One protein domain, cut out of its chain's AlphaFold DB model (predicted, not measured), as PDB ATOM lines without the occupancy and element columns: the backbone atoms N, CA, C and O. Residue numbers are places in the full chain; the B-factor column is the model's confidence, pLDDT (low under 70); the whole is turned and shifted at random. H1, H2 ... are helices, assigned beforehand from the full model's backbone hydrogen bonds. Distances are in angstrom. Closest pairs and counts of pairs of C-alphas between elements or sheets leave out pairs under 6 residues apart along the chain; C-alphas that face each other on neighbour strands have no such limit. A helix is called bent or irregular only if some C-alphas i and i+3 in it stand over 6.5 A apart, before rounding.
ATOM      1  N   LEU A 363      85.530  28.955  17.144       89.81
ATOM      2  CA  LEU A 363      86.556  29.716  17.865       89.81
ATOM      3  C   LEU A 363      87.315  30.650  16.916       89.81
ATOM      4  O   LEU A 363      87.303  31.875  17.079       89.81
ATOM      5  N   HIS A 364      87.889  30.076  15.863       87.94
ATOM      6  CA  HIS A 364      88.675  30.823  14.890       87.94
ATOM      7  C   HIS A 364      87.815  31.620  13.909       87.94
ATOM      8  O   HIS A 364      88.266  32.665  13.438       87.94
ATOM      9  N   GLY A 365      86.602  31.155  13.584       90.69
ATOM     10  CA  GLY A 365      85.680  31.824  12.664       90.69
ATOM     11  C   GLY A 365      85.042  33.085  13.252       90.69
ATOM     12  O   GLY A 365      84.974  34.115  12.576       90.69
ATOM     13  N   PHE A 366      84.629  33.029  14.521       93.44
ATOM     14  CA  PHE A 366      84.095  34.181  15.246       93.44
ATOM     15  C   PHE A 366      85.193  34.947  15.984       93.44
ATOM     16  O   PHE A 366      85.537  36.052  15.563       93.44
ATOM     17  N   GLY A 367      85.752  34.365  17.052       90.31
ATOM     18  CA  GLY A 367      86.631  35.045  18.013       90.31
ATOM     19  C   GLY A 367      87.892  35.638  17.388       90.31
ATOM     20  O   GLY A 367      88.238  36.785  17.664       90.31
ATOM     21  N   GLU A 368      88.540  34.893  16.491       87.06
ATOM     22  CA  GLU A 368      89.709  35.371  15.729       87.06
ATOM     23  C   GLU A 368      89.393  35.818  14.297       87.06
ATOM     24  O   GLU A 368      90.284  36.222  13.547       87.06
ATOM     25  N   GLY A 369      88.134  35.695  13.891       90.56
ATOM     26  CA  GLY A 369      87.664  36.050  12.564       90.56
ATOM     27  C   GLY A 369      86.861  37.338  12.613       90.56
ATOM     28  O   GLY A 369      87.406  38.419  12.843       90.56
ATOM     29  N   ILE A 370      85.557  37.230  12.363       93.88
ATOM     30  CA  ILE A 370      84.703  38.408  12.181       93.88
ATOM     31  C   ILE A 370      84.623  39.292  13.437       93.88
ATOM     32  O   ILE A 370      84.595  40.511  13.306       93.88
ATOM     33  N   PHE A 371      84.680  38.727  14.650       95.69
ATOM     34  CA  PHE A 371      84.658  39.533  15.875       95.69
ATOM     35  C   PHE A 371      85.951  40.304  16.076       95.69
ATOM     36  O   PHE A 371      85.888  41.487  16.380       95.69
ATOM     37  N   ALA A 372      87.111  39.689  15.843       92.44
ATOM     38  CA  ALA A 372      88.382  40.406  15.893       92.44
ATOM     39  C   ALA A 372      88.406  41.586  14.907       92.44
ATOM     40  O   ALA A 372      88.880  42.662  15.254       92.44
ATOM     41  N   VAL A 373      87.848  41.411  13.702       92.06
ATOM     42  CA  VAL A 373      87.715  42.497  12.718       92.06
ATOM     43  C   VAL A 373      86.854  43.638  13.263       92.06
ATOM     44  O   VAL A 373      87.314  44.774  13.271       92.06
ATOM     45  N   ILE A 374      85.640  43.344  13.738       96.00
ATOM     46  CA  ILE A 374      84.707  44.373  14.222       96.00
ATOM     47  C   ILE A 374      85.254  45.066  15.478       96.00
ATOM     48  O   ILE A 374      85.207  46.287  15.579       96.00
ATOM     49  N   LEU A 375      85.817  44.306  16.423       95.56
ATOM     50  CA  LEU A 375      86.439  44.854  17.631       95.56
ATOM     51  C   LEU A 375      87.594  45.797  17.281       95.56
ATOM     52  O   LEU A 375      87.713  46.861  17.876       95.56
ATOM     53  N   ASN A 376      88.428  45.449  16.300       92.62
ATOM     54  CA  ASN A 376      89.533  46.320  15.913       92.62
ATOM     55  C   ASN A 376      89.062  47.671  15.354       92.62
ATOM     56  O   ASN A 376      89.729  48.679  15.584       92.62
ATOM     57  N   GLU A 377      87.923  47.705  14.663       94.81
ATOM     58  CA  GLU A 377      87.332  48.954  14.175       94.81
ATOM     59  C   GLU A 377      86.653  49.746  15.300       94.81
ATOM     60  O   GLU A 377      86.930  50.935  15.447       94.81
ATOM     61  N   LEU A 378      85.877  49.084  16.170       95.38
ATOM     62  CA  LEU A 378      85.228  49.717  17.330       95.38
ATOM     63  C   LEU A 378      86.226  50.393  18.285       95.38
ATOM     64  O   LEU A 378      85.900  51.395  18.912       95.38
ATOM     65  N   PHE A 379      87.433  49.840  18.416       93.75
ATOM     66  CA  PHE A 379      88.484  50.368  19.292       93.75
ATOM     67  C   PHE A 379      89.597  51.113  18.538       93.75
ATOM     68  O   PHE A 379      90.634  51.409  19.136       93.75
ATOM     69  N   ALA A 380      89.408  51.396  17.243       87.31
ATOM     70  CA  ALA A 380      90.374  52.080  16.379       87.31
ATOM     71  C   ALA A 380      91.809  51.505  16.462       87.31
ATOM     72  O   ALA A 380      92.803  52.232  16.435       87.31
ATOM     73  N   THR A 381      91.942  50.181  16.595       83.25
ATOM     74  CA  THR A 381      93.253  49.510  16.676       83.25
ATOM     75  C   THR A 381      93.831  49.194  15.294       83.25
ATOM     76  O   THR A 381      95.049  48.995  15.165       83.25
ATOM     77  N   CYS A 382      92.980  49.172  14.262       77.00
ATOM     78  CA  CYS A 382      93.365  49.080  12.857       77.00
ATOM     79  C   CYS A 382      93.777  50.445  12.289       77.00
ATOM     80  O   CYS A 382      93.258  51.482  12.683       77.00
ATOM     81  N   THR A 383      94.691  50.441  11.316       72.69
ATOM     82  CA  THR A 383      95.160  51.668  10.652       72.69
ATOM     83  C   THR A 383      94.120  52.288   9.722       72.69
ATOM     84  O   THR A 383      94.117  53.501   9.553       72.69
ATOM     85  N   ILE A 384      93.267  51.469   9.096       82.56
ATOM     86  CA  ILE A 384      92.215  51.902   8.169       82.56
ATOM     87  C   ILE A 384      90.988  51.019   8.417       82.56
ATOM     88  O   ILE A 384      91.087  49.794   8.305       82.56
ATOM     89  N   ALA A 385      89.860  51.637   8.766       87.94
ATOM     90  CA  ALA A 385      88.575  50.950   8.888       87.94
ATOM     91  C   ALA A 385      88.056  50.549   7.500       87.94
ATOM     92  O   ALA A 385      88.277  51.259   6.516       87.94
ATOM     93  N   LYS A 386      87.368  49.408   7.400       92.75
ATOM     94  CA  LYS A 386      86.840  48.932   6.111       92.75
ATOM     95  C   LYS A 386      85.610  49.712   5.663       92.75
ATOM     96  O   LYS A 386      85.343  49.759   4.463       92.75
ATOM     97  N   SER A 387      84.871  50.280   6.615       94.31
ATOM     98  CA  SER A 387      83.782  51.231   6.401       94.31
ATOM     99  C   SER A 387      83.526  52.057   7.670       94.31
ATOM    100  O   SER A 387      84.114  51.816   8.723       94.31
ATOM    101  N   ASP A 388      82.617  53.022   7.586       93.75
ATOM    102  CA  ASP A 388      82.120  53.815   8.718       93.75
ATOM    103  C   ASP A 388      81.169  53.031   9.650       93.75
ATOM    104  O   ASP A 388      80.893  53.463  10.765       93.75
ATOM    105  N   MET A 389      80.715  51.845   9.233       95.62
ATOM    106  CA  MET A 389      79.691  51.047   9.916       95.62
ATOM    107  C   MET A 389      79.987  50.762  11.399       95.62
ATOM    108  O   MET A 389      79.055  50.744  12.210       95.62
ATOM    109  N   PHE A 390      81.254  50.543  11.758       96.75
ATOM    110  CA  PHE A 390      81.695  50.269  13.133       96.75
ATOM    111  C   PHE A 390      82.579  51.374  13.720       96.75
ATOM    112  O   PHE A 390      83.144  51.194  14.796       96.75
ATOM    113  N   THR A 391      82.708  52.508  13.031       93.06
ATOM    114  CA  THR A 391      83.484  53.640  13.540       93.06
ATOM    115  C   THR A 391      82.674  54.358  14.615       93.06
ATOM    116  O   THR A 391      81.515  54.706  14.397       93.06
ATOM    117  N   VAL A 392      83.281  54.566  15.783       94.62
ATOM    118  CA  VAL A 392      82.639  55.177  16.953       94.62
ATOM    119  C   VAL A 392      83.597  56.112  17.683       94.62
ATOM    120  O   VAL A 392      84.813  56.040  17.495       94.62
ATOM    121  N   ASP A 393      83.060  56.949  18.573       94.81
ATOM    122  CA  ASP A 393      83.874  57.602  19.595       94.81
ATOM    123  C   ASP A 393      84.339  56.556  20.626       94.81
ATOM    124  O   ASP A 393      83.555  56.016  21.414       94.81
ATOM    125  N   VAL A 394      85.637  56.248  20.590       95.19
ATOM    126  CA  VAL A 394      86.266  55.218  21.426       95.19
ATOM    127  C   VAL A 394      86.228  55.581  22.912       95.19
ATOM    128  O   VAL A 394      86.128  54.687  23.754       95.19
ATOM    129  N   GLU A 395      86.303  56.865  23.263       95.88
ATOM    130  CA  GLU A 395      86.265  57.294  24.663       95.88
ATOM    131  C   GLU A 395      84.847  57.172  25.222       95.88
ATOM    132  O   GLU A 395      84.663  56.665  26.331       95.88
ATOM    133  N   VAL A 396      83.831  57.505  24.421       96.06
ATOM    134  CA  VAL A 396      82.430  57.228  24.778       96.06
ATOM    135  C   VAL A 396      82.201  55.723  24.934       96.06
ATOM    136  O   VAL A 396      81.625  55.309  25.941       96.06
ATOM    137  N   LEU A 397      82.710  54.891  24.014       95.75
ATOM    138  CA  LEU A 397      82.605  53.431  24.130       95.75
ATOM    139  C   LEU A 397      83.232  52.927  25.439       95.75
ATOM    140  O   LEU A 397      82.612  52.159  26.173       95.75
ATOM    141  N   LYS A 398      84.450  53.368  25.766       94.94
ATOM    142  CA  LYS A 398      85.135  52.963  27.004       94.94
ATOM    143  C   LYS A 398      84.368  53.355  28.264       94.94
ATOM    144  O   LYS A 398      84.424  52.610  29.238       94.94
ATOM    145  N   ASN A 399      83.650  54.476  28.241       95.44
ATOM    146  CA  ASN A 399      82.867  54.942  29.384       95.44
ATOM    147  C   ASN A 399      81.599  54.111  29.621       95.44
ATOM    148  O   ASN A 399      81.195  53.963  30.771       95.44
ATOM    149  N   ILE A 400      81.006  53.531  28.570       94.88
ATOM    150  CA  ILE A 400      79.778  52.725  28.689       94.88
ATOM    151  C   ILE A 400      80.045  51.233  28.940       94.88
ATOM    152  O   ILE A 400      79.200  50.549  29.511       94.88
ATOM    153  N   LEU A 401      81.218  50.697  28.570       95.00
ATOM    154  CA  LEU A 401      81.557  49.278  28.796       95.00
ATOM    155  C   LEU A 401      81.388  48.808  30.260       95.00
ATOM    156  O   LEU A 401      80.879  47.699  30.451       95.00
ATOM    157  N   PRO A 402      81.784  49.583  31.295       93.94
ATOM    158  CA  PRO A 402      81.630  49.180  32.694       93.94
ATOM    159  C   PRO A 402      80.177  49.066  33.168       93.94
ATOM    160  O   PRO A 402      79.941  48.504  34.236       93.94
ATOM    161  N   GLU A 403      79.212  49.588  32.406       94.94
ATOM    162  CA  GLU A 403      77.787  49.488  32.734       94.94
ATOM    163  C   GLU A 403      77.237  48.071  32.536       94.94
ATOM    164  O   GLU A 403      76.202  47.722  33.106       94.94
ATOM    165  N   VAL A 404      77.920  47.233  31.744       96.25
ATOM    166  CA  VAL A 404      77.557  45.822  31.593       96.25
ATOM    167  C   VAL A 404      78.039  45.044  32.813       96.25
ATOM    168  O   VAL A 404      79.238  44.873  33.043       96.25
ATOM    169  N   VAL A 405      77.091  44.501  33.571       95.75
ATOM    170  CA  VAL A 405      77.367  43.618  34.698       95.75
ATOM    171  C   VAL A 405      77.544  42.196  34.187       95.75
ATOM    172  O   VAL A 405      76.596  41.559  33.726       95.75
ATOM    173  N   THR A 406      78.771  41.686  34.286       95.06
ATOM    174  CA  THR A 406      79.106  40.295  33.966       95.06
ATOM    175  C   THR A 406      79.352  39.480  35.239       95.06
ATOM    176  O   THR A 406      80.016  40.001  36.148       95.06
ATOM    177  N   PRO A 407      78.942  38.197  35.290       93.25
ATOM    178  CA  PRO A 407      79.280  37.302  36.390       93.25
ATOM    179  C   PRO A 407      80.784  37.232  36.659       93.25
ATOM    180  O   PRO A 407      81.606  37.412  35.757       93.25
ATOM    181  N   SER A 408      81.156  36.894  37.891       90.75
ATOM    182  CA  SER A 408      82.545  36.815  38.364       90.75
ATOM    183  C   SER A 408      83.437  35.932  37.484       90.75
ATOM    184  O   SER A 408      84.596  36.279  37.240       90.75
ATOM    185  N   ILE A 409      82.893  34.841  36.935       87.56
ATOM    186  CA  ILE A 409      83.620  33.937  36.029       87.56
ATOM    187  C   ILE A 409      84.000  34.593  34.687       87.56
ATOM    188  O   ILE A 409      84.918  34.125  34.023       87.56
ATOM    189  N   TYR A 410      83.342  35.697  34.320       90.12
ATOM    190  CA  TYR A 410      83.604  36.506  33.124       90.12
ATOM    191  C   TYR A 410      84.275  37.852  33.444       90.12
ATOM    192  O   TYR A 410      84.443  38.676  32.551       90.12
ATOM    193  N   SER A 411      84.713  38.083  34.687       84.88
ATOM    194  CA  SER A 411      85.300  39.363  35.134       84.88
ATOM    195  C   SER A 411      86.454  39.880  34.265       84.88
ATOM    196  O   SER A 411      86.626  41.086  34.126       84.88
ATOM    197  N   ASN A 412      87.222  38.978  33.649       86.38
ATOM    198  CA  ASN A 412      88.381  39.309  32.816       86.38
ATOM    199  C   ASN A 412      88.103  39.259  31.307       86.38
ATOM    200  O   ASN A 412      89.037  39.399  30.519       86.38
ATOM    201  N   VAL A 413      86.850  39.053  30.886       89.06
ATOM    202  CA  VAL A 413      86.506  38.854  29.469       89.06
ATOM    203  C   VAL A 413      86.881  40.065  28.605       89.06
ATOM    204  O   VAL A 413      87.296  39.916  27.460       89.06
ATOM    205  N   GLN A 414      86.839  41.266  29.189       87.31
ATOM    206  CA  GLN A 414      87.189  42.524  28.526       87.31
ATOM    207  C   GLN A 414      88.665  42.593  28.104       87.31
ATOM    208  O   GLN A 414      88.997  43.299  27.155       87.31
ATOM    209  N   ASN A 415      89.545  41.815  28.743       87.06
ATOM    210  CA  ASN A 415      90.970  41.786  28.410       87.06
ATOM    211  C   ASN A 415      91.250  41.149  27.039       87.06
ATOM    212  O   ASN A 415      92.356  41.306  26.527       87.06
ATOM    213  N   CYS A 416      90.287  40.419  26.454       87.69
ATOM    214  CA  CYS A 416      90.384  39.857  25.101       87.69
ATOM    215  C   CYS A 416      91.692  39.082  24.831       87.69
ATOM    216  O   CYS A 416      92.279  39.202  23.751       87.69
ATOM    217  N   ARG A 417      92.166  38.296  25.814       83.69
ATOM    218  CA  ARG A 417      93.513  37.686  25.799       83.69
ATOM    219  C   ARG A 417      93.687  36.634  24.705       83.69
ATOM    220  O   ARG A 417      94.798  36.425  24.231       83.69
ATOM    221  N   ASN A 418      92.605  35.965  24.322       83.81
ATOM    222  CA  ASN A 418      92.582  34.895  23.327       83.81
ATOM    223  C   ASN A 418      91.254  34.910  22.543       83.81
ATOM    224  O   ASN A 418      90.381  35.748  22.799       83.81
ATOM    225  N   GLY A 419      91.101  34.001  21.574       86.25
ATOM    226  CA  GLY A 419      89.883  33.883  20.765       86.25
ATOM    227  C   GLY A 419      88.610  33.660  21.595       86.25
ATOM    228  O   GLY A 419      87.583  34.270  21.297       86.25
ATOM    229  N   THR A 420      88.682  32.875  22.674       88.75
ATOM    230  CA  THR A 420      87.554  32.615  23.587       88.75
ATOM    231  C   THR A 420      87.130  33.874  24.346       88.75
ATOM    232  O   THR A 420      85.940  34.194  24.383       88.75
ATOM    233  N   ASP A 421      88.082  34.633  24.898       90.56
ATOM    234  CA  ASP A 421      87.807  35.908  25.570       90.56
ATOM    235  C   ASP A 421      87.170  36.903  24.586       90.56
ATOM    236  O   ASP A 421      86.146  37.498  24.910       90.56
ATOM    237  N   ARG A 422      87.702  37.036  23.359       93.38
ATOM    238  CA  ARG A 422      87.122  37.913  22.319       93.38
ATOM    239  C   ARG A 422      85.697  37.511  21.956       93.38
ATOM    240  O   ARG A 422      84.828  38.371  21.828       93.38
ATOM    241  N   LEU A 423      85.451  36.210  21.805       94.50
ATOM    242  CA  LEU A 423      84.129  35.669  21.506       94.50
ATOM    243  C   LEU A 423      83.130  35.988  22.618       94.50
ATOM    244  O   LEU A 423      82.036  36.484  22.339       94.50
ATOM    245  N   ASN A 424      83.506  35.736  23.872       94.25
ATOM    246  CA  ASN A 424      82.660  36.011  25.029       94.25
ATOM    247  C   ASN A 424      82.456  37.521  25.238       94.25
ATOM    248  O   ASN A 424      81.337  37.949  25.514       94.25
ATOM    249  N   PHE A 425      83.489  38.342  25.037       96.56
ATOM    250  CA  PHE A 425      83.398  39.798  25.136       96.56
ATOM    251  C   PHE A 425      82.424  40.361  24.103       96.56
ATOM    252  O   PHE A 425      81.550  41.156  24.446       96.56
ATOM    253  N   PHE A 426      82.518  39.897  22.855       97.69
ATOM    254  CA  PHE A 426      81.632  40.340  21.789       97.69
ATOM    255  C   PHE A 426      80.174  39.952  22.066       97.69
ATOM    256  O   PHE A 426      79.298  40.814  22.116       97.69
ATOM    257  N   ARG A 427      79.911  38.658  22.303       95.50
ATOM    258  CA  ARG A 427      78.536  38.147  22.422       95.50
ATOM    259  C   ARG A 427      77.820  38.570  23.709       95.50
ATOM    260  O   ARG A 427      76.609  38.393  23.787       95.50
ATOM    261  N   ILE A 428      78.549  39.044  24.723       96.00
ATOM    262  CA  ILE A 428      77.987  39.467  26.015       96.00
ATOM    263  C   ILE A 428      78.030  40.991  26.133       96.00
ATOM    264  O   ILE A 428      76.987  41.632  26.232       96.00
ATOM    265  N   VAL A 429      79.228  41.580  26.110       97.38
ATOM    266  CA  VAL A 429      79.427  42.999  26.435       97.38
ATOM    267  C   VAL A 429      79.072  43.882  25.248       97.38
ATOM    268  O   VAL A 429      78.198  44.736  25.364       97.38
ATOM    269  N   ILE A 430      79.687  43.650  24.086       98.12
ATOM    270  CA  ILE A 430      79.407  44.453  22.884       98.12
ATOM    271  C   ILE A 430      77.951  44.280  22.439       98.12
ATOM    272  O   ILE A 430      77.317  45.246  22.018       98.12
ATOM    273  N   PHE A 431      77.384  43.086  22.623       98.06
ATOM    274  CA  PHE A 431      75.960  42.843  22.412       98.06
ATOM    275  C   PHE A 431      75.064  43.731  23.290       98.06
ATOM    276  O   PHE A 431      74.185  44.417  22.768       98.06
ATOM    277  N   ALA A 432      75.293  43.751  24.608       97.50
ATOM    278  CA  ALA A 432      74.523  44.576  25.540       97.50
ATOM    279  C   ALA A 432      74.616  46.072  25.194       97.50
ATOM    280  O   ALA A 432      73.603  46.773  25.171       97.50
ATOM    281  N   ILE A 433      75.820  46.537  24.848       97.06
ATOM    282  CA  ILE A 433      76.054  47.915  24.411       97.06
ATOM    283  C   ILE A 433      75.286  48.235  23.127       97.06
ATOM    284  O   ILE A 433      74.620  49.265  23.071       97.06
ATOM    285  N   ALA A 434      75.297  47.350  22.126       97.06
ATOM    286  CA  ALA A 434      74.556  47.560  20.882       97.06
ATOM    287  C   ALA A 434      73.031  47.595  21.080       97.06
ATOM    288  O   ALA A 434      72.319  48.174  20.260       97.06
ATOM    289  N   ILE A 435      72.507  47.008  22.159       96.56
ATOM    290  CA  ILE A 435      71.087  47.101  22.517       96.56
ATOM    291  C   ILE A 435      70.770  48.430  23.203       96.56
ATOM    292  O   ILE A 435      69.782  49.073  22.845       96.56
ATOM    293  N   LYS A 436      71.601  48.855  24.161       93.56
ATOM    294  CA  LYS A 436      71.367  50.074  24.945       93.56
ATOM    295  C   LYS A 436      71.679  51.354  24.164       93.56
ATOM    296  O   LYS A 436      70.877  52.283  24.168       93.56
ATOM    297  N   SER A 437      72.838  51.411  23.518       91.62
ATOM    298  CA  SER A 437      73.419  52.637  22.968       91.62
ATOM    299  C   SER A 437      73.186  52.784  21.464       91.62
ATOM    300  O   SER A 437      73.167  51.800  20.726       91.62
ATOM    301  N   ASP A 438      73.058  54.028  21.009       92.44
ATOM    302  CA  ASP A 438      73.037  54.449  19.607       92.44
ATOM    303  C   ASP A 438      74.425  54.841  19.062       92.44
ATOM    304  O   ASP A 438      74.523  55.327  17.939       92.44
ATOM    305  N   LEU A 439      75.496  54.582  19.828       94.19
ATOM    306  CA  LEU A 439      76.880  54.914  19.476       94.19
ATOM    307  C   LEU A 439      77.340  54.266  18.162       94.19
ATOM    308  O   LEU A 439      78.089  54.870  17.401       94.19
ATOM    309  N   VAL A 440      76.918  53.026  17.906       95.50
ATOM    310  CA  VAL A 440      77.223  52.309  16.662       95.50
ATOM    311  C   VAL A 440      76.156  52.639  15.620       95.50
ATOM    312  O   VAL A 440      74.969  52.706  15.946       95.50
ATOM    313  N   SER A 441      76.560  52.773  14.350       96.06
ATOM    314  CA  SER A 441      75.631  53.002  13.236       96.06
ATOM    315  C   SER A 441      74.471  51.985  13.217       96.06
ATOM    316  O   SER A 441      74.653  50.836  13.640       96.06
ATOM    317  N   PRO A 442      73.290  52.333  12.667       97.38
ATOM    318  CA  PRO A 442      72.167  51.401  12.579       97.38
ATOM    319  C   PRO A 442      72.515  50.048  11.944       97.38
ATOM    320  O   PRO A 442      72.163  49.001  12.490       97.38
ATOM    321  N   LYS A 443      73.278  50.059  10.843       97.94
ATOM    322  CA  LYS A 443      73.741  48.840  10.155       97.94
ATOM    323  C   LYS A 443      74.699  48.035  11.035       97.94
ATOM    324  O   LYS A 443      74.542  46.821  11.176       97.94
ATOM    325  N   GLY A 444      75.640  48.713  11.694       97.81
ATOM    326  CA  GLY A 444      76.588  48.083  12.611       97.81
ATOM    327  C   GLY A 444      75.896  47.428  13.808       97.81
ATOM    328  O   GLY A 444      76.227  46.292  14.157       97.81
ATOM    329  N   ARG A 445      74.873  48.077  14.384       97.88
ATOM    330  CA  ARG A 445      74.043  47.504  15.459       97.88
ATOM    331  C   ARG A 445      73.329  46.239  14.997       97.88
ATOM    332  O   ARG A 445      73.386  45.235  15.705       97.88
ATOM    333  N   CYS A 446      72.723  46.249  13.805       98.44
ATOM    334  CA  CYS A 446      72.091  45.058  13.234       98.44
ATOM    335  C   CYS A 446      73.077  43.887  13.125       98.44
ATOM    336  O   CYS A 446      72.743  42.788  13.563       98.44
ATOM    337  N   VAL A 447      74.294  44.113  12.615       98.50
ATOM    338  CA  VAL A 447      75.321  43.060  12.496       98.50
ATOM    339  C   VAL A 447      75.779  42.551  13.865       98.50
ATOM    340  O   VAL A 447      75.835  41.340  14.077       98.50
ATOM    341  N   ILE A 448      76.090  43.446  14.809       98.62
ATOM    342  CA  ILE A 448      76.532  43.058  16.157       98.62
ATOM    343  C   ILE A 448      75.464  42.210  16.844       98.62
ATOM    344  O   ILE A 448      75.779  41.144  17.375       98.62
ATOM    345  N   ILE A 449      74.205  42.656  16.817       98.56
ATOM    346  CA  ILE A 449      73.084  41.952  17.444       98.56
ATOM    347  C   ILE A 449      72.881  40.594  16.778       98.56
ATOM    348  O   ILE A 449      72.859  39.585  17.480       98.56
ATOM    349  N   ALA A 450      72.813  40.556  15.444       98.19
ATOM    350  CA  ALA A 450      72.643  39.343  14.653       98.19
ATOM    351  C   ALA A 450      73.715  38.290  14.987       98.19
ATOM    352  O   ALA A 450      73.397  37.176  15.407       98.19
ATOM    353  N   LEU A 451      74.997  38.646  14.887       98.19
ATOM    354  CA  LEU A 451      76.076  37.705  15.181       98.19
ATOM    355  C   LEU A 451      76.124  37.314  16.669       98.19
ATOM    356  O   LEU A 451      76.474  36.180  16.994       98.19
ATOM    357  N   SER A 452      75.740  38.210  17.581       97.69
ATOM    358  CA  SER A 452      75.720  37.914  19.016       97.69
ATOM    359  C   SER A 452      74.635  36.910  19.388       97.69
ATOM    360  O   SER A 452      74.917  35.972  20.133       97.69
ATOM    361  N   ILE A 453      73.411  37.043  18.865       96.12
ATOM    362  CA  ILE A 453      72.346  36.057  19.124       96.12
ATOM    363  C   ILE A 453      72.631  34.718  18.436       96.12
ATOM    364  O   ILE A 453      72.334  33.670  19.008       96.12
ATOM    365  N   LEU A 454      73.298  34.732  17.277       95.31
ATOM    366  CA  LEU A 454      73.775  33.525  16.600       95.31
ATOM    367  C   LEU A 454      74.762  32.736  17.473       95.31
ATOM    368  O   LEU A 454      74.619  31.524  17.637       95.31
ATOM    369  N   VAL A 455      75.740  33.413  18.085       94.44
ATOM    370  CA  VAL A 455      76.695  32.753  18.987       94.44
ATOM    371  C   VAL A 455      76.047  32.375  20.316       94.44
ATOM    372  O   VAL A 455      76.233  31.250  20.772       94.44
ATOM    373  N   ASN A 456      75.240  33.246  20.926       92.94
ATOM    374  CA  ASN A 456      74.549  32.916  22.178       92.94
ATOM    375  C   ASN A 456      73.617  31.707  22.026       92.94
ATOM    376  O   ASN A 456      73.538  30.889  22.940       92.94
ATOM    377  N   ARG A 457      72.985  31.519  20.859       91.12
ATOM    378  CA  ARG A 457      72.231  30.297  20.549       91.12
ATOM    379  C   ARG A 457      73.085  29.037  20.708       91.12
ATOM    380  O   ARG A 457      72.594  28.046  21.237       91.12
ATOM    381  N   MET A 458      74.343  29.067  20.272       91.12
ATOM    382  CA  MET A 458      75.260  27.926  20.381       91.12
ATOM    383  C   MET A 458      75.783  27.702  21.811       91.12
ATOM    384  O   MET A 458      76.217  26.600  22.141       91.12
ATOM    385  N   TYR A 459      75.732  28.720  22.673       89.31
ATOM    386  CA  TYR A 459      76.167  28.639  24.073       89.31
ATOM    387  C   TYR A 459      75.015  28.377  25.055       89.31
ATOM    388  O   TYR A 459      75.267  28.075  26.219       89.31
ATOM    389  N   GLY A 460      73.760  28.453  24.608       81.44
ATOM    390  CA  GLY A 460      72.568  28.249  25.433       81.44
ATOM    391  C   GLY A 460      71.768  26.990  25.080       81.44
ATOM    392  O   GLY A 460      72.090  26.270  24.138       81.44
ATOM    393  N   PHE A 461      70.704  26.735  25.850       70.38
ATOM    394  CA  PHE A 461      69.703  25.685  25.600       70.38
ATOM    395  C   PHE A 461      68.378  26.335  25.193       70.38
ATOM    396  O   PHE A 461      67.420  26.352  25.965       70.38
ATOM    397  N   HIS A 462      68.361  26.959  24.017       72.00
ATOM    398  CA  HIS A 462      67.239  27.788  23.583       72.00
ATOM    399  C   HIS A 462      66.499  27.143  22.420       72.00
ATOM    400  O   HIS A 462      67.116  26.704  21.442       72.00
ATOM    401  N   SER A 463      65.170  27.112  22.514       72.12
ATOM    402  CA  SER A 463      64.347  26.873  21.336       72.12
ATOM    403  C   SER A 463      64.426  28.109  20.434       72.12
ATOM    404  O   SER A 463      64.523  29.237  20.915       72.12
ATOM    405  N   ASN A 464      64.508  27.900  19.122       76.81
ATOM    406  CA  ASN A 464      64.615  28.989  18.156       76.81
ATOM    407  C   ASN A 464      63.560  28.794  17.071       76.81
ATOM    408  O   ASN A 464      63.231  27.645  16.751       76.81
ATOM    409  N   PRO A 465      63.039  29.889  16.493       82.31
ATOM    410  CA  PRO A 465      62.092  29.790  15.398       82.31
ATOM    411  C   PRO A 465      62.717  29.080  14.183       82.31
ATOM    412  O   PRO A 465      63.945  29.054  14.025       82.31
ATOM    413  N   PRO A 466      61.888  28.516  13.287       83.69
ATOM    414  CA  PRO A 466      62.362  28.004  12.008       83.69
ATOM    415  C   PRO A 466      63.159  29.070  11.249       83.69
ATOM    416  O   PRO A 466      62.801  30.246  11.269       83.69
ATOM    417  N   LEU A 467      64.210  28.644  10.546       90.00
ATOM    418  CA  LEU A 467      65.077  29.505   9.728       90.00
ATOM    419  C   LEU A 467      65.884  30.566  10.503       90.00
ATOM    420  O   LEU A 467      66.392  31.503   9.889       90.00
ATOM    421  N   PHE A 468      66.002  30.449  11.832       93.31
ATOM    422  CA  PHE A 468      66.716  31.432  12.657       93.31
ATOM    423  C   PHE A 468      68.140  31.711  12.151       93.31
ATOM    424  O   PHE A 468      68.497  32.871  11.940       93.31
ATOM    425  N   ASP A 469      68.936  30.663  11.903       94.56
ATOM    426  CA  ASP A 469      70.314  30.834  11.423       94.56
ATOM    427  C   ASP A 469      70.325  31.471  10.033       94.56
ATOM    428  O   ASP A 469      71.073  32.411   9.798       94.56
ATOM    429  N   GLU A 470      69.467  31.011   9.122       95.56
ATOM    430  CA  GLU A 470      69.369  31.521   7.755       95.56
ATOM    431  C   GLU A 470      69.033  33.018   7.718       95.56
ATOM    432  O   GLU A 470      69.638  33.768   6.951       95.56
ATOM    433  N   LYS A 471      68.097  33.469   8.560       96.31
ATOM    434  CA  LYS A 471      67.679  34.876   8.629       96.31
ATOM    435  C   LYS A 471      68.775  35.774   9.189       96.31
ATOM    436  O   LYS A 471      69.079  36.810   8.603       96.31
ATOM    437  N   ILE A 472      69.393  35.360  10.290       96.88
ATOM    438  CA  ILE A 472      70.433  36.131  10.975       96.88
ATOM    439  C   ILE A 472      71.734  36.184  10.176       96.88
ATOM    440  O   ILE A 472      72.341  37.252  10.036       96.88
ATOM    441  N   CYS A 473      72.130  35.060   9.586       97.38
ATOM    442  CA  CYS A 473      73.252  35.015   8.665       97.38
ATOM    443  C   CYS A 473      72.971  35.831   7.398       97.38
ATOM    444  O   CYS A 473      73.826  36.610   6.989       97.38
ATOM    445  N   GLY A 474      71.770  35.729   6.818       97.00
ATOM    446  CA  GLY A 474      71.373  36.509   5.642       97.00
ATOM    447  C   GLY A 474      71.407  38.022   5.883       97.00
ATOM    448  O   GLY A 474      71.961  38.753   5.066       97.00
ATOM    449  N   ALA A 475      70.892  38.484   7.027       97.62
ATOM    450  CA  ALA A 475      70.963  39.894   7.418       97.62
ATOM    451  C   ALA A 475      72.409  40.367   7.613       97.62
ATOM    452  O   ALA A 475      72.799  41.411   7.093       97.62
ATOM    453  N   SER A 476      73.230  39.572   8.307       98.06
ATOM    454  CA  SER A 476      74.651  39.886   8.499       98.06
ATOM    455  C   SER A 476      75.397  39.954   7.162       98.06
ATOM    456  O   SER A 476      76.198  40.861   6.955       98.06
ATOM    457  N   ALA A 477      75.108  39.026   6.239       97.44
ATOM    458  CA  ALA A 477      75.682  39.001   4.896       97.44
ATOM    459  C   ALA A 477      75.375  40.282   4.127       97.44
ATOM    460  O   ALA A 477      76.279  40.856   3.528       97.44
ATOM    461  N   TRP A 478      74.110  40.714   4.160       97.62
ATOM    462  CA  TRP A 478      73.647  41.906   3.463       97.62
ATOM    463  C   TRP A 478      74.414  43.149   3.916       97.62
ATOM    464  O   TRP A 478      75.122  43.747   3.108       97.62
ATOM    465  N   PHE A 479      74.356  43.475   5.211       98.00
ATOM    466  CA  PHE A 479      74.989  44.684   5.746       98.00
ATOM    467  C   PHE A 479      76.514  44.672   5.591       98.00
ATOM    468  O   PHE A 479      77.104  45.683   5.225       98.00
ATOM    469  N   LEU A 480      77.171  43.528   5.829       97.44
ATOM    470  CA  LEU A 480      78.624  43.430   5.672       97.44
ATOM    471  C   LEU A 480      79.045  43.596   4.211       97.44
ATOM    472  O   LEU A 480      79.996  44.322   3.939       97.44
ATOM    473  N   LYS A 481      78.339  42.953   3.273       95.62
ATOM    474  CA  LYS A 481      78.642  43.040   1.840       95.62
ATOM    475  C   LYS A 481      78.428  44.448   1.297       95.62
ATOM    476  O   LYS A 481      79.252  44.923   0.526       95.62
ATOM    477  N   GLU A 482      77.320  45.072   1.677       95.81
ATOM    478  CA  GLU A 482      76.961  46.417   1.234       95.81
ATOM    479  C   GLU A 482      77.952  47.461   1.764       95.81
ATOM    480  O   GLU A 482      78.374  48.340   1.019       95.81
ATOM    481  N   ALA A 483      78.390  47.319   3.018       95.88
ATOM    482  CA  ALA A 483      79.364  48.226   3.609       95.88
ATOM    483  C   ALA A 483      80.775  48.059   3.015       95.88
ATOM    484  O   ALA A 483      81.443  49.052   2.741       95.88
ATOM    485  N   SER A 484      81.263  46.820   2.865       95.56
ATOM    486  CA  SER A 484      82.561  46.530   2.239       95.56
ATOM    487  C   SER A 484      82.764  45.032   2.001       95.56
ATOM    488  O   SER A 484      82.718  44.222   2.931       95.56
ATOM    489  N   GLU A 485      83.160  44.637   0.788       92.31
ATOM    490  CA  GLU A 485      83.551  43.244   0.517       92.31
ATOM    491  C   GLU A 485      84.704  42.757   1.414       92.31
ATOM    492  O   GLU A 485      84.835  41.558   1.670       92.31
ATOM    493  N   GLN A 486      85.499  43.677   1.977       92.81
ATOM    494  CA  GLN A 486      86.638  43.347   2.830       92.81
ATOM    495  C   GLN A 486      86.252  42.682   4.160       92.81
ATOM    496  O   GLN A 486      87.108  42.116   4.859       92.81
ATOM    497  N   TYR A 487      84.977  42.742   4.548       94.50
ATOM    498  CA  TYR A 487      84.461  41.979   5.681       94.50
ATOM    499  C   TYR A 487      84.310  40.488   5.359       94.50
ATOM    500  O   TYR A 487      84.460  39.654   6.254       94.50
ATOM    501  N   LEU A 488      84.112  40.123   4.088       94.00
ATOM    502  CA  LEU A 488      83.831  38.759   3.627       94.00
ATOM    503  C   LEU A 488      85.102  37.919   3.432       94.00
ATOM    504  O   LEU A 488      85.283  37.222   2.432       94.00
ATOM    505  N   THR A 489      86.007  37.973   4.410       92.00
ATOM    506  CA  THR A 489      87.154  37.053   4.500       92.00
ATOM    507  C   THR A 489      86.688  35.594   4.525       92.00
ATOM    508  O   THR A 489      85.539  35.321   4.856       92.00
ATOM    509  N   ILE A 490      87.574  34.625   4.260       90.50
ATOM    510  CA  ILE A 490      87.199  33.196   4.288       90.50
ATOM    511  C   ILE A 490      86.515  32.771   5.601       90.50
ATOM    512  O   ILE A 490      85.537  32.033   5.555       90.50
ATOM    513  N   LYS A 491      86.985  33.274   6.752       89.81
ATOM    514  CA  LYS A 491      86.416  32.969   8.073       89.81
ATOM    515  C   LYS A 491      84.992  33.514   8.197       89.81
ATOM    516  O   LYS A 491      84.077  32.776   8.545       89.81
ATOM    517  N   ALA A 492      84.793  34.781   7.831       93.31
ATOM    518  CA  ALA A 492      83.469  35.396   7.816       93.31
ATOM    519  C   ALA A 492      82.536  34.709   6.806       93.31
ATOM    520  O   ALA A 492      81.385  34.443   7.119       93.31
ATOM    521  N   HIS A 493      83.046  34.357   5.625       94.75
ATOM    522  CA  HIS A 493      82.297  33.669   4.581       94.75
ATOM    523  C   HIS A 493      81.786  32.294   5.040       94.75
ATOM    524  O   HIS A 493      80.623  31.971   4.813       94.75
ATOM    525  N   GLU A 494      82.627  31.485   5.696       93.69
ATOM    526  CA  GLU A 494      82.216  30.190   6.257       93.69
ATOM    527  C   GLU A 494      81.064  30.352   7.259       93.69
ATOM    528  O   GLU A 494      80.042  29.678   7.142       93.69
ATOM    529  N   ILE A 495      81.170  31.317   8.172       94.94
ATOM    530  CA  ILE A 495      80.129  31.596   9.165       94.94
ATOM    531  C   ILE A 495      78.837  32.110   8.517       94.94
ATOM    532  O   ILE A 495      77.758  31.571   8.745       94.94
ATOM    533  N   ILE A 496      78.938  33.144   7.690       95.62
ATOM    534  CA  ILE A 496      77.782  33.880   7.180       95.62
ATOM    535  C   ILE A 496      77.029  33.079   6.115       95.62
ATOM    536  O   ILE A 496      75.809  33.137   6.061       95.62
ATOM    537  N   PHE A 497      77.712  32.313   5.267       96.12
ATOM    538  CA  PHE A 497      77.036  31.619   4.166       96.12
ATOM    539  C   PHE A 497      76.780  30.137   4.436       96.12
ATOM    540  O   PHE A 497      75.865  29.577   3.835       96.12
ATOM    541  N   HIS A 498      77.545  29.494   5.327       96.00
ATOM    542  CA  HIS A 498      77.515  28.030   5.462       96.00
ATOM    543  C   HIS A 498      77.091  27.536   6.843       96.00
ATOM    544  O   HIS A 498      76.577  26.420   6.935       96.00
ATOM    545  N   LEU A 499      77.208  28.345   7.905       95.56
ATOM    546  CA  LEU A 499      76.808  27.929   9.255       95.56
ATOM    547  C   LEU A 499      75.372  27.388   9.346       95.56
ATOM    548  O   LEU A 499      75.214  26.344   9.978       95.56
ATOM    549  N   PRO A 500      74.342  27.975   8.693       95.00
ATOM    550  CA  PRO A 500      72.988  27.426   8.763       95.00
ATOM    551  C   PRO A 500      72.916  25.980   8.251       95.00
ATOM    552  O   PRO A 500      72.372  25.094   8.910       95.00
ATOM    553  N   GLN A 501      73.527  25.703   7.095       94.50
ATOM    554  CA  GLN A 501      73.555  24.355   6.530       94.50
ATOM    555  C   GLN A 501      74.373  23.392   7.396       94.50
ATOM    556  O   GLN A 501      73.938  22.265   7.634       94.50
ATOM    557  N   VAL A 502      75.528  23.831   7.894       95.25
ATOM    558  CA  VAL A 502      76.396  22.995   8.730       95.25
ATOM    559  C   VAL A 502      75.722  22.687  10.074       95.25
ATOM    560  O   VAL A 502      75.774  21.542  10.519       95.25
ATOM    561  N   ASN A 503      74.991  23.628  10.678       93.94
ATOM    562  CA  ASN A 503      74.186  23.367  11.876       93.94
ATOM    563  C   ASN A 503      73.067  22.352  11.611       93.94
ATOM    564  O   ASN A 503      72.814  21.479  12.443       93.94
ATOM    565  N   ARG A 504      72.419  22.395  10.438       92.88
ATOM    566  CA  ARG A 504      71.447  21.353  10.048       92.88
ATOM    567  C   ARG A 504      72.099  19.974   9.934       92.88
ATOM    568  O   ARG A 504      71.461  18.976  10.255       92.88
ATOM    569  N   GLN A 505      73.357  19.913   9.505       93.31
ATOM    570  CA  GLN A 505      74.094  18.664   9.314       93.31
ATOM    571  C   GLN A 505      74.648  18.082  10.625       93.31
ATOM    572  O   GLN A 505      74.559  16.871  10.834       93.31
ATOM    573  N   PHE A 506      75.201  18.927  11.500       94.31
ATOM    574  CA  PHE A 506      75.985  18.527  12.679       94.31
ATOM    575  C   PHE A 506      75.344  18.881  14.032       94.31
ATOM    576  O   PHE A 506      75.874  18.499  15.080       94.31
ATOM    577  N   GLY A 507      74.213  19.586  14.042       92.62
ATOM    578  CA  GLY A 507      73.639  20.152  15.260       92.62
ATOM    579  C   GLY A 507      74.424  21.384  15.708       92.62
ATOM    580  O   GLY A 507      74.897  22.156  14.884       92.62
ATOM    581  N   ASN A 508      74.576  21.583  17.017       92.25
ATOM    582  CA  ASN A 508      75.332  22.718  17.545       92.25
ATOM    583  C   ASN A 508      76.839  22.559  17.267       92.25
ATOM    584  O   ASN A 508      77.508  21.791  17.950       92.25
ATOM    585  N   VAL A 509      77.393  23.273  16.285       93.00
ATOM    586  CA  VAL A 509      78.812  23.109  15.908       93.00
ATOM    587  C   VAL A 509      79.804  23.650  16.936       93.00
ATOM    588  O   VAL A 509      80.953  23.214  16.939       93.00
ATOM    589  N   ALA A 510      79.395  24.555  17.835       92.44
ATOM    590  CA  ALA A 510      80.304  25.098  18.848       92.44
ATOM    591  C   ALA A 510      80.840  24.003  19.775       92.44
ATOM    592  O   ALA A 510      81.977  24.083  20.235       92.44
ATOM    593  N   THR A 511      80.059  22.943  20.004       91.19
ATOM    594  CA  THR A 511      80.468  21.857  20.894       91.19
ATOM    595  C   THR A 511      81.549  20.954  20.305       91.19
ATOM    596  O   THR A 511      82.254  20.292  21.064       91.19
ATOM    597  N   ILE A 512      81.674  20.942  18.976       92.50
ATOM    598  CA  ILE A 512      82.617  20.142  18.181       92.50
ATOM    599  C   ILE A 512      83.623  21.033  17.417       92.50
ATOM    600  O   ILE A 512      84.256  20.604  16.447       92.50
ATOM    601  N   SER A 513      83.746  22.294  17.846       91.56
ATOM    602  CA  SER A 513      84.767  23.256  17.409       91.56
ATOM    603  C   SER A 513      86.110  22.971  18.105       91.56
ATOM    604  O   SER A 513      86.243  21.997  18.851       91.56
TER     605      SER A 513
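Overview. This is residues 363 to 513 of the 743 residues of an uncharacterized protein of Caenorhabditis brenneri (UniProt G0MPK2). What would one see first? Helices H1, H4, H5 and H6 make a four-helix bundle that runs up and down, and H3 crosses H1 and H4 on one side of it. H2 packs on H3 far from the middle, short H7 lies near the ends of H4 and H6, and residues 460 to 466 stick out. How is it made up? The printed part has 151 residues with seven named helices, H1 to H7 in chain order, no named strand, and is all helix. It is compact, with a radius of gyration of the C-alphas of 14.7 A and spans of 43 by 38 by 26 A.

Along the chain. Where are the longest helices? H3, residues 419 to 436, is 24.9 A long, and H4, residues 442 to 459, is 25.8 A long, from C-alpha 442 at (72.167, 51.401, 12.579). Where are the others? H1 is residues 363 to 378, 20.1 A, from C-alpha 363 at (86.556, 29.716, 17.865); H2 is 394 to 403; H5 is 468 to 483, 22.9 A. H6 is 490 to 506, 20.3 A, and H7 is 509 to 512, ending at (82.617, 20.142, 18.181). Which are irregular? C-alphas 367 and 370 of H1 are 7.0 A apart, C-alphas 497 and 500 of H6 are 7.4 A apart, with a kink of 67 degrees near residue 500, and H2 is only just irregular, with C-alphas 399 and 402 at 6.8 A.

Arrangement. What touches H3? H3 touches H4, closest C-alphas Arg 427 and Ser 452 at 4.4 A, at a steep tilt of 52 degrees, opposite ways. With residues 419 to 426 alone it touches H1, closest C-alphas Gly 367 and Leu 423 at 4.3 A; with residues 429 to 433 alone it touches H2, about perpendicular at 90 degrees, closest C-alphas Leu 401 and Val 429 at 7.0 A. How does the bundle go on? H4 and H5 form a helical hairpin, closest C-alphas Val 447 and Ser 476 at 5.1 A, and so do H5 and H6, closest C-alphas Cys 473 and Ile 496 at 4.9 A. H6 touches H1 with residues 491 to 495 alone, closest C-alphas Gly 365 and Lys 491 at 4.8 A, while H7 only just touches H4, with 3 pairs of C-alphas within 8 A, the closest Met 458 and Ala 510 at 6.0 A. Are the backbones complete? Every O i to N i+4 pair is within hydrogen-bond range in H5, but 8 of 12 in H1, 4 of 6 in H2, 13 of 14 in H3 and H4, and 11 of 13 in H6; H7 is too short for such a pair.

Size, cuts and confidence. How large is it? The C-alphas farthest apart, of Glu 395 and Gln 505, are 43.3 A apart. Is it unbroken, and which links are long? The printed part has no cut, and the links H1 to H2 and H2 to H3 are long, 15 residues each. Where is confidence low? The mean pLDDT of the printed part is 92.7, and no printed residue is under 70.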